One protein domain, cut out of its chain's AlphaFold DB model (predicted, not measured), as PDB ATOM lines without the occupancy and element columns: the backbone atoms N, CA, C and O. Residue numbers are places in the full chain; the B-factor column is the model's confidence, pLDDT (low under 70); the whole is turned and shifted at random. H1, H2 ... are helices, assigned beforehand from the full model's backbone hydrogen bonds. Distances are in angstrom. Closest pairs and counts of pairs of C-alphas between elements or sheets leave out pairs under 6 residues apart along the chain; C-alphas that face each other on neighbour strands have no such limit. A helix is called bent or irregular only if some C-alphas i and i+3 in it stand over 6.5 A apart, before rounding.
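This is residues 501 to 585 of the 778 residues of the protein "C2 NT-type domain-containing protein" of Entamoeba invadens IP1 (UniProt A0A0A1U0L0). A hairpin of two helices, H4 and H5, has a third long helix, H2, packed steeply on part of H4, the centres of the three making a triangle. The short helices H1 and H3, near each other, lie to one side of this group, H1 near H2 and H3 near H5. The printed part has 85 residues with five named helices, H1 to H5 in order, and no named strand; its class is all helix. It is compact, with a radius of gyration of the C-alphas of 12.1 A and spans of 37 by 26 by 20 A.

H1, residues 501 to 506, begins at C-alpha 501 (155.183, 159.637, 123.137) and is 8.3 A long. H2, residues 515 to 529, measures 22.8 A; it is irregular, with C-alphas 526 and 529 7.5 A apart. H3, residues 534 to 538, measures 7.9 A. H4, residues 546 to 557, measures 16.4 A. H5, residues 572 to 585, measures 19.9 A and ends at C-alpha 585 (158.946, 163.569, 99.950).

H4 and H5 touch as a helical hairpin, opposite ways at a shallow tilt of 22 degrees; their closest C-alphas, Cys 549 and Ile 583, are 6.0 A apart. H4 touches H2 with residues 551 to 556 alone, the same way at a steep tilt of 46 degrees, closest at the C-alphas of Val 520 and Ala 555, 5.4 A. H1 and H3 are close but not clearly touching, closest at the C-alphas of Val 503 and Leu 536, 7.2 A. H1 is apart from H4 and H5. Each O i to N i+4 pair is within hydrogen-bond range in H1, H4 and H5, 10 of 11 in H2 and 0 of 1 in H3, where 1 of 2 O i to N i+3 pairs is.

The two farthest C-alphas, Gly 511 and Thr 567, are 37.2 A apart. The printed part has no cut. The link from H4 to H5, residues 558 to 571, is long. Residues 508 to 514 and 564 to 570 have pLDDT under 70; the mean of the printed part is 81.6.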
ATOM      1  N   ARG A 501     156.600 159.334 122.887       80.50
ATOM      2  CA  ARG A 501     155.183 159.637 123.137       80.50
ATOM      3  C   ARG A 501     154.909 161.139 123.154       80.50
ATOM      4  O   ARG A 501     153.965 161.546 122.499       80.50
ATOM      5  N   GLU A 502     155.767 161.966 123.768       81.88
ATOM      6  CA  GLU A 502     155.667 163.440 123.659       81.88
ATOM      7  C   GLU A 502     155.721 163.866 122.180       81.88
ATOM      8  O   GLU A 502     154.950 164.724 121.750       81.88
ATOM      9  N   VAL A 503     156.573 163.210 121.378       79.38
ATOM     10  CA  VAL A 503     156.641 163.437 119.927       79.38
ATOM     11  C   VAL A 503     155.333 163.036 119.234       79.38
ATOM     12  O   VAL A 503     154.739 163.876 118.566       79.38
ATOM     13  N   ILE A 504     154.844 161.801 119.399       80.88
ATOM     14  CA  ILE A 504     153.612 161.302 118.749       80.88
ATOM     15  C   ILE A 504     152.373 162.107 119.177       80.88
ATOM     16  O   ILE A 504     151.584 162.531 118.328       80.88
ATOM     17  N   ASP A 505     152.213 162.361 120.476       79.62
ATOM     18  CA  ASP A 505     151.055 163.057 121.040       79.62
ATOM     19  C   ASP A 505     150.990 164.516 120.550       79.62
ATOM     20  O   ASP A 505     149.898 165.016 120.276       79.62
ATOM     21  N   SER A 506     152.137 165.169 120.306       78.06
ATOM     22  CA  SER A 506     152.192 166.516 119.702       78.06
ATOM     23  C   SER A 506     151.688 166.587 118.250       78.06
ATOM     24  O   SER A 506     151.334 167.659 117.768       78.06
ATOM     25  N   PHE A 507     151.577 165.451 117.549       73.94
ATOM     26  CA  PHE A 507     150.890 165.372 116.255       73.94
ATOM     27  C   PHE A 507     149.401 165.016 116.389       73.94
ATOM     28  O   PHE A 507     148.705 164.945 115.376       73.94
ATOM     29  N   SER A 508     148.884 164.824 117.600       69.31
ATOM     30  CA  SER A 508     147.470 164.512 117.850       69.31
ATOM     31  C   SER A 508     146.640 165.743 118.254       69.31
ATOM     32  O   SER A 508     145.413 165.686 118.232       69.31
ATOM     33  N   THR A 509     147.282 166.872 118.579       63.16
ATOM     34  CA  THR A 509     146.644 168.099 119.102       63.16
ATOM     35  C   THR A 509     146.240 169.140 118.053       63.16
ATOM     36  O   THR A 509     145.558 170.098 118.412       63.16
ATOM     37  N   LYS A 510     146.574 168.922 116.768       57.28
ATOM     38  CA  LYS A 510     146.573 169.871 115.620       57.28
ATOM     39  C   LYS A 510     145.284 170.669 115.298       57.28
ATOM     40  O   LYS A 510     145.202 171.301 114.247       57.28
ATOM     41  N   GLY A 511     144.242 170.623 116.125       51.44
ATOM     42  CA  GLY A 511     142.917 171.193 115.855       51.44
ATOM     43  C   GLY A 511     142.819 172.726 115.846       51.44
ATOM     44  O   GLY A 511     141.740 173.239 115.557       51.44
ATOM     45  N   HIS A 512     143.891 173.461 116.153       50.25
ATOM     46  CA  HIS A 512     143.917 174.928 116.157       50.25
ATOM     47  C   HIS A 512     145.228 175.472 115.571       50.25
ATOM     48  O   HIS A 512     146.295 174.900 115.775       50.25
ATOM     49  N   LEU A 513     145.155 176.609 114.869       46.47
ATOM     50  CA  LEU A 513     146.334 177.275 114.290       46.47
ATOM     51  C   LEU A 513     147.320 177.767 115.365       46.47
ATOM     52  O   LEU A 513     148.523 177.782 115.122       46.47
ATOM     53  N   ASP A 514     146.825 178.072 116.567       52.81
ATOM     54  CA  ASP A 514     147.615 178.451 117.747       52.81
ATOM     55  C   ASP A 514     148.553 177.324 118.250       52.81
ATOM     56  O   ASP A 514     149.483 177.569 119.024       52.81
ATOM     57  N   ASP A 515     148.351 176.079 117.795       73.69
ATOM     58  CA  ASP A 515     149.223 174.941 118.120       73.69
ATOM     59  C   ASP A 515     150.505 174.914 117.261       73.69
ATOM     60  O   ASP A 515     151.485 174.272 117.632       73.69
ATOM     61  N   LEU A 516     150.565 175.652 116.140       81.69
ATOM     62  CA  LEU A 516     151.779 175.719 115.312       81.69
ATOM     63  C   LEU A 516     152.943 176.378 116.067       81.69
ATOM     64  O   LEU A 516     154.042 175.827 116.086       81.69
ATOM     65  N   ASP A 517     152.708 177.522 116.717       83.56
ATOM     66  CA  ASP A 517     153.728 178.195 117.532       83.56
ATOM     67  C   ASP A 517     154.129 177.337 118.740       83.56
ATOM     68  O   ASP A 517     155.311 177.241 119.076       83.56
ATOM     69  N   SER A 518     153.158 176.653 119.353       83.56
ATOM     70  CA  SER A 518     153.380 175.726 120.470       83.56
ATOM     71  C   SER A 518     154.278 174.552 120.060       83.56
ATOM     72  O   SER A 518     155.264 174.249 120.739       83.56
ATOM     73  N   PHE A 519     154.019 173.951 118.897       86.06
ATOM     74  CA  PHE A 519     154.850 172.893 118.329       86.06
ATOM     75  C   PHE A 519     156.228 173.405 117.871       86.06
ATOM     76  O   PHE A 519     157.244 172.758 118.113       86.06
ATOM     77  N   VAL A 520     156.318 174.612 117.305       88.56
ATOM     78  CA  VAL A 520     157.601 175.261 116.975       88.56
ATOM     79  C   VAL A 520     158.435 175.543 118.232       88.56
ATOM     80  O   VAL A 520     159.657 175.374 118.202       88.56
ATOM     81  N   ILE A 521     157.813 175.915 119.354       87.75
ATOM     82  CA  ILE A 521     158.476 176.030 120.664       87.75
ATOM     83  C   ILE A 521     158.959 174.655 121.152       87.75
ATOM     84  O   ILE A 521     160.084 174.553 121.643       87.75
ATOM     85  N   LEU A 522     158.167 173.594 120.968       87.94
ATOM     86  CA  LEU A 522     158.529 172.220 121.335       87.94
ATOM     87  C   LEU A 522     159.720 171.687 120.512       87.94
ATOM     88  O   LEU A 522     160.689 171.194 121.089       87.94
ATOM     89  N   LEU A 523     159.735 171.907 119.193       90.00
ATOM     90  CA  LEU A 523     160.889 171.622 118.328       90.00
ATOM     91  C   LEU A 523     162.130 172.436 118.751       90.00
ATOM     92  O   LEU A 523     163.241 171.904 118.808       90.00
ATOM     93  N   LYS A 524     161.957 173.723 119.099       90.06
ATOM     94  CA  LYS A 524     163.038 174.590 119.615       90.06
ATOM     95  C   LYS A 524     163.561 174.119 120.982       90.06
ATOM     96  O   LYS A 524     164.759 174.264 121.220       90.06
ATOM     97  N   LYS A 525     162.714 173.524 121.835       89.31
ATOM     98  CA  LYS A 525     163.069 172.866 123.111       89.31
ATOM     99  C   LYS A 525     163.875 171.586 122.872       89.31
ATOM    100  O   LYS A 525     164.957 171.460 123.436       89.31
ATOM    101  N   TRP A 526     163.395 170.663 122.036       89.25
ATOM    102  CA  TRP A 526     164.092 169.396 121.766       89.25
ATOM    103  C   TRP A 526     165.482 169.618 121.142       89.25
ATOM    104  O   TRP A 526     166.456 169.010 121.570       89.25
ATOM    105  N   TRP A 527     165.613 170.562 120.203       90.44
ATOM    106  CA  TRP A 527     166.898 170.925 119.584       90.44
ATOM    107  C   TRP A 527     167.673 172.052 120.306       90.44
ATOM    108  O   TRP A 527     168.597 172.642 119.725       90.44
ATOM    109  N   ALA A 528     167.330 172.371 121.561       87.50
ATOM    110  CA  ALA A 528     167.971 173.444 122.333       87.50
ATOM    111  C   ALA A 528     169.440 173.154 122.690       87.50
ATOM    112  O   ALA A 528     170.231 174.083 122.845       87.50
ATOM    113  N   ASP A 529     169.822 171.880 122.795       86.44
ATOM    114  CA  ASP A 529     171.184 171.453 123.137       86.44
ATOM    115  C   ASP A 529     172.154 171.421 121.934       86.44
ATOM    116  O   ASP A 529     173.340 171.129 122.100       86.44
ATOM    117  N   GLY A 530     171.648 171.701 120.727       85.25
ATOM    118  CA  GLY A 530     172.412 171.719 119.478       85.25
ATOM    119  C   GLY A 530     172.761 170.347 118.888       85.25
ATOM    120  O   GLY A 530     173.485 170.303 117.890       85.25
ATOM    121  N   LYS A 531     172.272 169.234 119.453       88.00
ATOM    122  CA  LYS A 531     172.558 167.872 118.964       88.00
ATOM    123  C   LYS A 531     171.452 167.334 118.051       88.00
ATOM    124  O   LYS A 531     170.406 167.951 117.881       88.00
ATOM    125  N   SER A 532     171.719 166.189 117.429       88.25
ATOM    126  CA  SER A 532     170.730 165.372 116.721       88.25
ATOM    127  C   SER A 532     170.162 164.300 117.653       88.25
ATOM    128  O   SER A 532     170.946 163.623 118.324       88.25
ATOM    129  N   HIS A 533     168.845 164.096 117.630       89.31
ATOM    130  CA  HIS A 533     168.115 163.185 118.525       89.31
ATOM    131  C   HIS A 533     167.298 162.193 117.697       89.31
ATOM    132  O   HIS A 533     166.361 162.596 117.009       89.31
ATOM    133  N   ALA A 534     167.681 160.913 117.692       86.38
ATOM    134  CA  ALA A 534     167.123 159.891 116.795       86.38
ATOM    135  C   ALA A 534     165.612 159.649 116.995       86.38
ATOM    136  O   ALA A 534     164.927 159.168 116.099       86.38
ATOM    137  N   GLU A 535     165.089 160.017 118.157       87.38
ATOM    138  CA  GLU A 535     163.679 160.036 118.535       87.38
ATOM    139  C   GLU A 535     162.853 160.912 117.575       87.38
ATOM    140  O   GLU A 535     161.717 160.580 117.245       87.38
ATOM    141  N   LEU A 536     163.445 161.998 117.064       89.19
ATOM    142  CA  LEU A 536     162.802 162.950 116.156       89.19
ATOM    143  C   LEU A 536     162.759 162.460 114.699       89.19
ATOM    144  O   LEU A 536     161.972 162.974 113.905       89.19
ATOM    145  N   ASP A 537     163.516 161.417 114.336       87.88
ATOM    146  CA  ASP A 537     163.428 160.793 113.006       87.88
ATOM    147  C   ASP A 537     162.078 160.082 112.775       87.88
ATOM    148  O   ASP A 537     161.761 159.728 111.636       87.88
ATOM    149  N   ILE A 538     161.254 159.918 113.822       87.25
ATOM    150  CA  ILE A 538     159.869 159.440 113.717       87.25
ATOM    151  C   ILE A 538     158.911 160.502 113.148       87.25
ATOM    152  O   ILE A 538     157.843 160.143 112.652       87.25
ATOM    153  N   ILE A 539     159.280 161.794 113.161       89.25
ATOM    154  CA  ILE A 539     158.414 162.908 112.726       89.25
ATOM    155  C   ILE A 539     157.821 162.678 111.323       89.25
ATOM    156  O   ILE A 539     156.606 162.774 111.184       89.25
ATOM    157  N   PRO A 540     158.586 162.302 110.277       88.88
ATOM    158  CA  PRO A 540     158.000 162.010 108.968       88.88
ATOM    159  C   PRO A 540     157.113 160.753 108.966       88.88
ATOM    160  O   PRO A 540     156.240 160.613 108.111       88.88
ATOM    161  N   MET A 541     157.308 159.811 109.893       86.50
ATOM    162  CA  MET A 541     156.575 158.539 109.914       86.50
ATOM    163  C   MET A 541     155.114 158.722 110.350       86.50
ATOM    164  O   MET A 541     154.239 158.107 109.745       86.50
ATOM    165  N   VAL A 542     154.841 159.627 111.295       83.31
ATOM    166  CA  VAL A 542     153.515 159.830 111.925       83.31
ATOM    167  C   VAL A 542     152.548 160.755 111.165       83.31
ATOM    168  O   VAL A 542     151.421 160.962 111.600       83.31
ATOM    169  N   LEU A 543     152.962 161.334 110.034       87.19
ATOM    170  CA  LEU A 543     152.130 162.256 109.240       87.19
ATOM    171  C   LEU A 543     151.307 161.481 108.200       87.19
ATOM    172  O   LEU A 543     151.891 160.903 107.282       87.19
ATOM    173  N   GLU A 544     149.982 161.440 108.320       86.00
ATOM    174  CA  GLU A 544     149.132 160.599 107.456       86.00
ATOM    175  C   GLU A 544     148.508 161.369 106.282       86.00
ATOM    176  O   GLU A 544     148.284 160.805 105.207       86.00
ATOM    177  N   THR A 545     148.257 162.668 106.451       86.88
ATOM    178  CA  THR A 545     147.597 163.519 105.457       86.88
ATOM    179  C   THR A 545     148.534 164.567 104.851       86.88
ATOM    180  O   THR A 545     149.601 164.888 105.371       86.88
ATOM    181  N   ILE A 546     148.107 165.149 103.725       86.19
ATOM    182  CA  ILE A 546     148.782 166.309 103.125       86.19
ATOM    183  C   ILE A 546     148.795 167.512 104.081       86.19
ATOM    184  O   ILE A 546     149.773 168.254 104.108       86.19
ATOM    185  N   ASP A 547     147.737 167.689 104.875       84.56
ATOM    186  CA  ASP A 547     147.589 168.824 105.783       84.56
ATOM    187  C   ASP A 547     148.586 168.706 106.952       84.56
ATOM    188  O   ASP A 547     149.274 169.678 107.267       84.56
ATOM    189  N   ASP A 548     148.767 167.491 107.489       87.12
ATOM    190  CA  ASP A 548     149.825 167.171 108.461       87.12
ATOM    191  C   ASP A 548     151.217 167.494 107.906       87.12
ATOM    192  O   ASP A 548     152.038 168.114 108.583       87.12
ATOM    193  N   CYS A 549     151.486 167.077 106.664       90.19
ATOM    194  CA  CYS A 549     152.779 167.294 106.029       90.19
ATOM    195  C   CYS A 549     153.066 168.777 105.772       90.19
ATOM    196  O   CYS A 549     154.184 169.211 106.031       90.19
ATOM    197  N   VAL A 550     152.097 169.576 105.306       87.25
ATOM    198  CA  VAL A 550     152.314 171.023 105.106       87.25
ATOM    199  C   VAL A 550     152.513 171.738 106.444       87.25
ATOM    200  O   VAL A 550     153.437 172.543 106.563       87.25
ATOM    201  N   TRP A 551     151.713 171.418 107.466       87.44
ATOM    202  CA  TRP A 551     151.872 171.973 108.816       87.44
ATOM    203  C   TRP A 551     153.259 171.651 109.400       87.44
ATOM    204  O   TRP A 551     153.975 172.556 109.836       87.44
ATOM    205  N   ALA A 552     153.700 170.393 109.301       90.12
ATOM    206  CA  ALA A 552     155.024 169.974 109.756       90.12
ATOM    207  C   ALA A 552     156.168 170.593 108.923       90.12
ATOM    208  O   ALA A 552     157.186 170.980 109.493       90.12
ATOM    209  N   ILE A 553     156.003 170.768 107.603       90.69
ATOM    210  CA  ILE A 553     156.964 171.497 106.752       90.69
ATOM    211  C   ILE A 553     157.169 172.922 107.272       90.69
ATOM    212  O   ILE A 553     158.314 173.355 107.401       90.69
ATOM    213  N   MET A 554     156.098 173.647 107.613       88.12
ATOM    214  CA  MET A 554     156.224 174.996 108.177       88.12
ATOM    215  C   MET A 554     156.929 174.986 109.534       88.12
ATOM    216  O   MET A 554     157.866 175.757 109.737       88.12
ATOM    217  N   ALA A 555     156.541 174.083 110.436       89.88
ATOM    218  CA  ALA A 555     157.144 174.001 111.762       89.88
ATOM    219  C   ALA A 555     158.655 173.696 111.708       89.88
ATOM    220  O   ALA A 555     159.449 174.300 112.432       89.88
ATOM    221  N   ILE A 556     159.076 172.805 110.801       91.62
ATOM    222  CA  ILE A 556     160.490 172.462 110.600       91.62
ATOM    223  C   ILE A 556     161.251 173.605 109.889       91.62
ATOM    224  O   ILE A 556     162.419 173.858 110.199       91.62
ATOM    225  N   LYS A 557     160.593 174.376 109.009       89.12
ATOM    226  CA  LYS A 557     161.146 175.611 108.413       89.12
ATOM    227  C   LYS A 557     161.496 176.648 109.489       89.12
ATOM    228  O   LYS A 557     162.607 177.177 109.494       89.12
ATOM    229  N   GLU A 558     160.599 176.857 110.454       88.81
ATOM    230  CA  GLU A 558     160.747 177.817 111.565       88.81
ATOM    231  C   GLU A 558     161.821 177.449 112.609       88.81
ATOM    232  O   GLU A 558     162.157 178.265 113.478       88.81
ATOM    233  N   VAL A 559     162.402 176.245 112.534       89.62
ATOM    234  CA  VAL A 559     163.597 175.853 113.313       89.62
ATOM    235  C   VAL A 559     164.892 175.812 112.494       89.62
ATOM    236  O   VAL A 559     165.959 175.536 113.057       89.62
ATOM    237  N   GLY A 560     164.810 176.150 111.200       85.56
ATOM    238  CA  GLY A 560     165.938 176.357 110.286       85.56
ATOM    239  C   GLY A 560     165.913 175.534 108.990       85.56
ATOM    240  O   GLY A 560     166.804 175.744 108.161       85.56
ATOM    241  N   GLY A 561     164.935 174.631 108.832       82.81
ATOM    242  CA  GLY A 561     164.928 173.567 107.824       82.81
ATOM    243  C   GLY A 561     164.820 174.018 106.369       82.81
ATOM    244  O   GLY A 561     164.064 174.934 106.029       82.81
ATOM    245  N   LYS A 562     165.595 173.360 105.505       81.31
ATOM    246  CA  LYS A 562     165.773 173.672 104.081       81.31
ATOM    247  C   LYS A 562     165.777 172.412 103.229       81.31
ATOM    248  O   LYS A 562     166.211 171.344 103.637       81.31
ATOM    249  N   LEU A 563     165.374 172.590 101.974       70.25
ATOM    250  CA  LEU A 563     165.418 171.553 100.947       70.25
ATOM    251  C   LEU A 563     166.716 171.673 100.132       70.25
ATOM    252  O   LEU A 563     166.699 172.022  98.956       70.25
ATOM    253  N   GLN A 564     167.859 171.474 100.789       66.62
ATOM    254  CA  GLN A 564     169.175 171.459 100.147       66.62
ATOM    255  C   GLN A 564     170.065 170.392 100.780       66.62
ATOM    256  O   GLN A 564     170.105 170.251 101.997       66.62
ATOM    257  N   LYS A 565     170.862 169.701  99.957       55.31
ATOM    258  CA  LYS A 565     171.931 168.817 100.442       55.31
ATOM    259  C   LYS A 565     173.056 169.649 101.053       55.31
ATOM    260  O   LYS A 565     174.005 170.027 100.362       55.31
ATOM    261  N   THR A 566     172.960 169.950 102.344       50.84
ATOM    262  CA  THR A 566     174.040 170.614 103.075       50.84
ATOM    263  C   THR A 566     175.281 169.735 103.093       50.84
ATOM    264  O   THR A 566     175.272 168.649 103.659       50.84
ATOM    265  N   THR A 567     176.401 170.240 102.583       53.31
ATOM    266  CA  THR A 567     177.730 169.608 102.702       53.31
ATOM    267  C   THR A 567     178.348 169.763 104.105       53.31
ATOM    268  O   THR A 567     179.571 169.760 104.266       53.31
ATOM    269  N   ARG A 568     177.509 169.935 105.137       54.78
ATOM    270  CA  ARG A 568     177.909 170.025 106.550       54.78
ATOM    271  C   ARG A 568     178.072 168.619 107.139       54.78
ATOM    272  O   ARG A 568     177.615 167.645 106.558       54.78
ATOM    273  N   LYS A 569     178.803 168.518 108.253       53.25
ATOM    274  CA  LYS A 569     179.167 167.242 108.889       53.25
ATOM    275  C   LYS A 569     178.450 167.059 110.230       53.25
ATOM    276  O   LYS A 569     179.004 167.444 111.258       53.25
ATOM    277  N   GLY A 570     177.301 166.396 110.219       64.81
ATOM    278  CA  GLY A 570     176.633 165.845 111.394       64.81
ATOM    279  C   GLY A 570     175.892 166.847 112.281       64.81
ATOM    280  O   GLY A 570     176.165 168.047 112.303       64.81
ATOM    281  N   GLY A 571     174.990 166.303 113.100       83.44
ATOM    282  CA  GLY A 571     174.309 167.021 114.177       83.44
ATOM    283  C   GLY A 571     172.980 167.660 113.773       83.44
ATOM    284  O   GLY A 571     172.350 167.265 112.793       83.44
ATOM    285  N   ARG A 572     172.537 168.634 114.578       88.62
ATOM    286  CA  ARG A 572     171.194 169.233 114.512       88.62
ATOM    287  C   ARG A 572     170.791 169.692 113.108       88.62
ATOM    288  O   ARG A 572     169.698 169.365 112.667       88.62
ATOM    289  N   GLU A 573     171.618 170.503 112.451       87.38
ATOM    290  CA  GLU A 573     171.233 171.164 111.193       87.38
ATOM    291  C   GLU A 573     170.963 170.143 110.080       87.38
ATOM    292  O   GLU A 573     169.923 170.207 109.433       87.38
ATOM    293  N   GLU A 574     171.851 169.156 109.926       87.50
ATOM    294  CA  GLU A 574     171.693 168.066 108.956       87.50
ATOM    295  C   GLU A 574     170.453 167.215 109.268       87.50
ATOM    296  O   GLU A 574     169.728 166.841 108.351       87.50
ATOM    297  N   GLN A 575     170.149 166.961 110.549       90.81
ATOM    298  CA  GLN A 575     168.927 166.246 110.929       90.81
ATOM    299  C   GLN A 575     167.652 167.041 110.598       90.81
ATOM    300  O   GLN A 575     166.683 166.465 110.108       90.81
ATOM    301  N   ILE A 576     167.638 168.353 110.851       91.31
ATOM    302  CA  ILE A 576     166.489 169.218 110.550       91.31
ATOM    303  C   ILE A 576     166.234 169.260 109.036       91.31
ATOM    304  O   ILE A 576     165.089 169.091 108.616       91.31
ATOM    305  N   ASP A 577     167.281 169.416 108.219       89.25
ATOM    306  CA  ASP A 577     167.164 169.417 106.753       89.25
ATOM    307  C   ASP A 577     166.753 168.025 106.214       89.25
ATOM    308  O   ASP A 577     165.870 167.930 105.360       89.25
ATOM    309  N   LEU A 578     167.280 166.933 106.785       89.44
ATOM    310  CA  LEU A 578     166.874 165.551 106.477       89.44
ATOM    311  C   LEU A 578     165.396 165.282 106.813       89.44
ATOM    312  O   LEU A 578     164.687 164.637 106.038       89.44
ATOM    313  N   ILE A 579     164.913 165.755 107.966       92.12
ATOM    314  CA  ILE A 579     163.502 165.638 108.362       92.12
ATOM    315  C   ILE A 579     162.628 166.490 107.434       92.12
ATOM    316  O   ILE A 579     161.607 165.994 106.960       92.12
ATOM    317  N   TYR A 580     163.046 167.715 107.099       91.56
ATOM    318  CA  TYR A 580     162.349 168.583 106.145       91.56
ATOM    319  C   TYR A 580     162.193 167.910 104.769       91.56
ATOM    320  O   TYR A 580     161.082 167.830 104.238       91.56
ATOM    321  N   GLU A 581     163.283 167.360 104.216       88.50
ATOM    322  CA  GLU A 581     163.277 166.615 102.951       88.50
ATOM    323  C   GLU A 581     162.367 165.376 103.034       88.50
ATOM    324  O   GLU A 581     161.523 165.171 102.160       88.50
ATOM    325  N   ARG A 582     162.452 164.584 104.115       90.56
ATOM    326  CA  ARG A 582     161.598 163.398 104.324       90.56
ATOM    327  C   ARG A 582     160.106 163.745 104.401       90.56
ATOM    328  O   ARG A 582     159.303 163.021 103.808       90.56
ATOM    329  N   ILE A 583     159.717 164.826 105.088       92.12
ATOM    330  CA  ILE A 583     158.309 165.266 105.137       92.12
ATOM    331  C   ILE A 583     157.853 165.734 103.752       92.12
ATOM    332  O   ILE A 583     156.771 165.349 103.310       92.12
ATOM    333  N   TYR A 584     158.674 166.510 103.036       90.31
ATOM    334  CA  TYR A 584     158.346 166.964 101.683       90.31
ATOM    335  C   TYR A 584     158.161 165.788 100.714       90.31
ATOM    336  O   TYR A 584     157.140 165.707 100.032       90.31
ATOM    337  N   ILE A 585     159.075 164.813 100.724       88.44
ATOM    338  CA  ILE A 585     158.946 163.569  99.950       88.44
ATOM    339  C   ILE A 585     157.660 162.820 100.327       88.44
ATOM    340  O   ILE A 585     156.987 162.286  99.443       88.44
TER     341      ILE A 585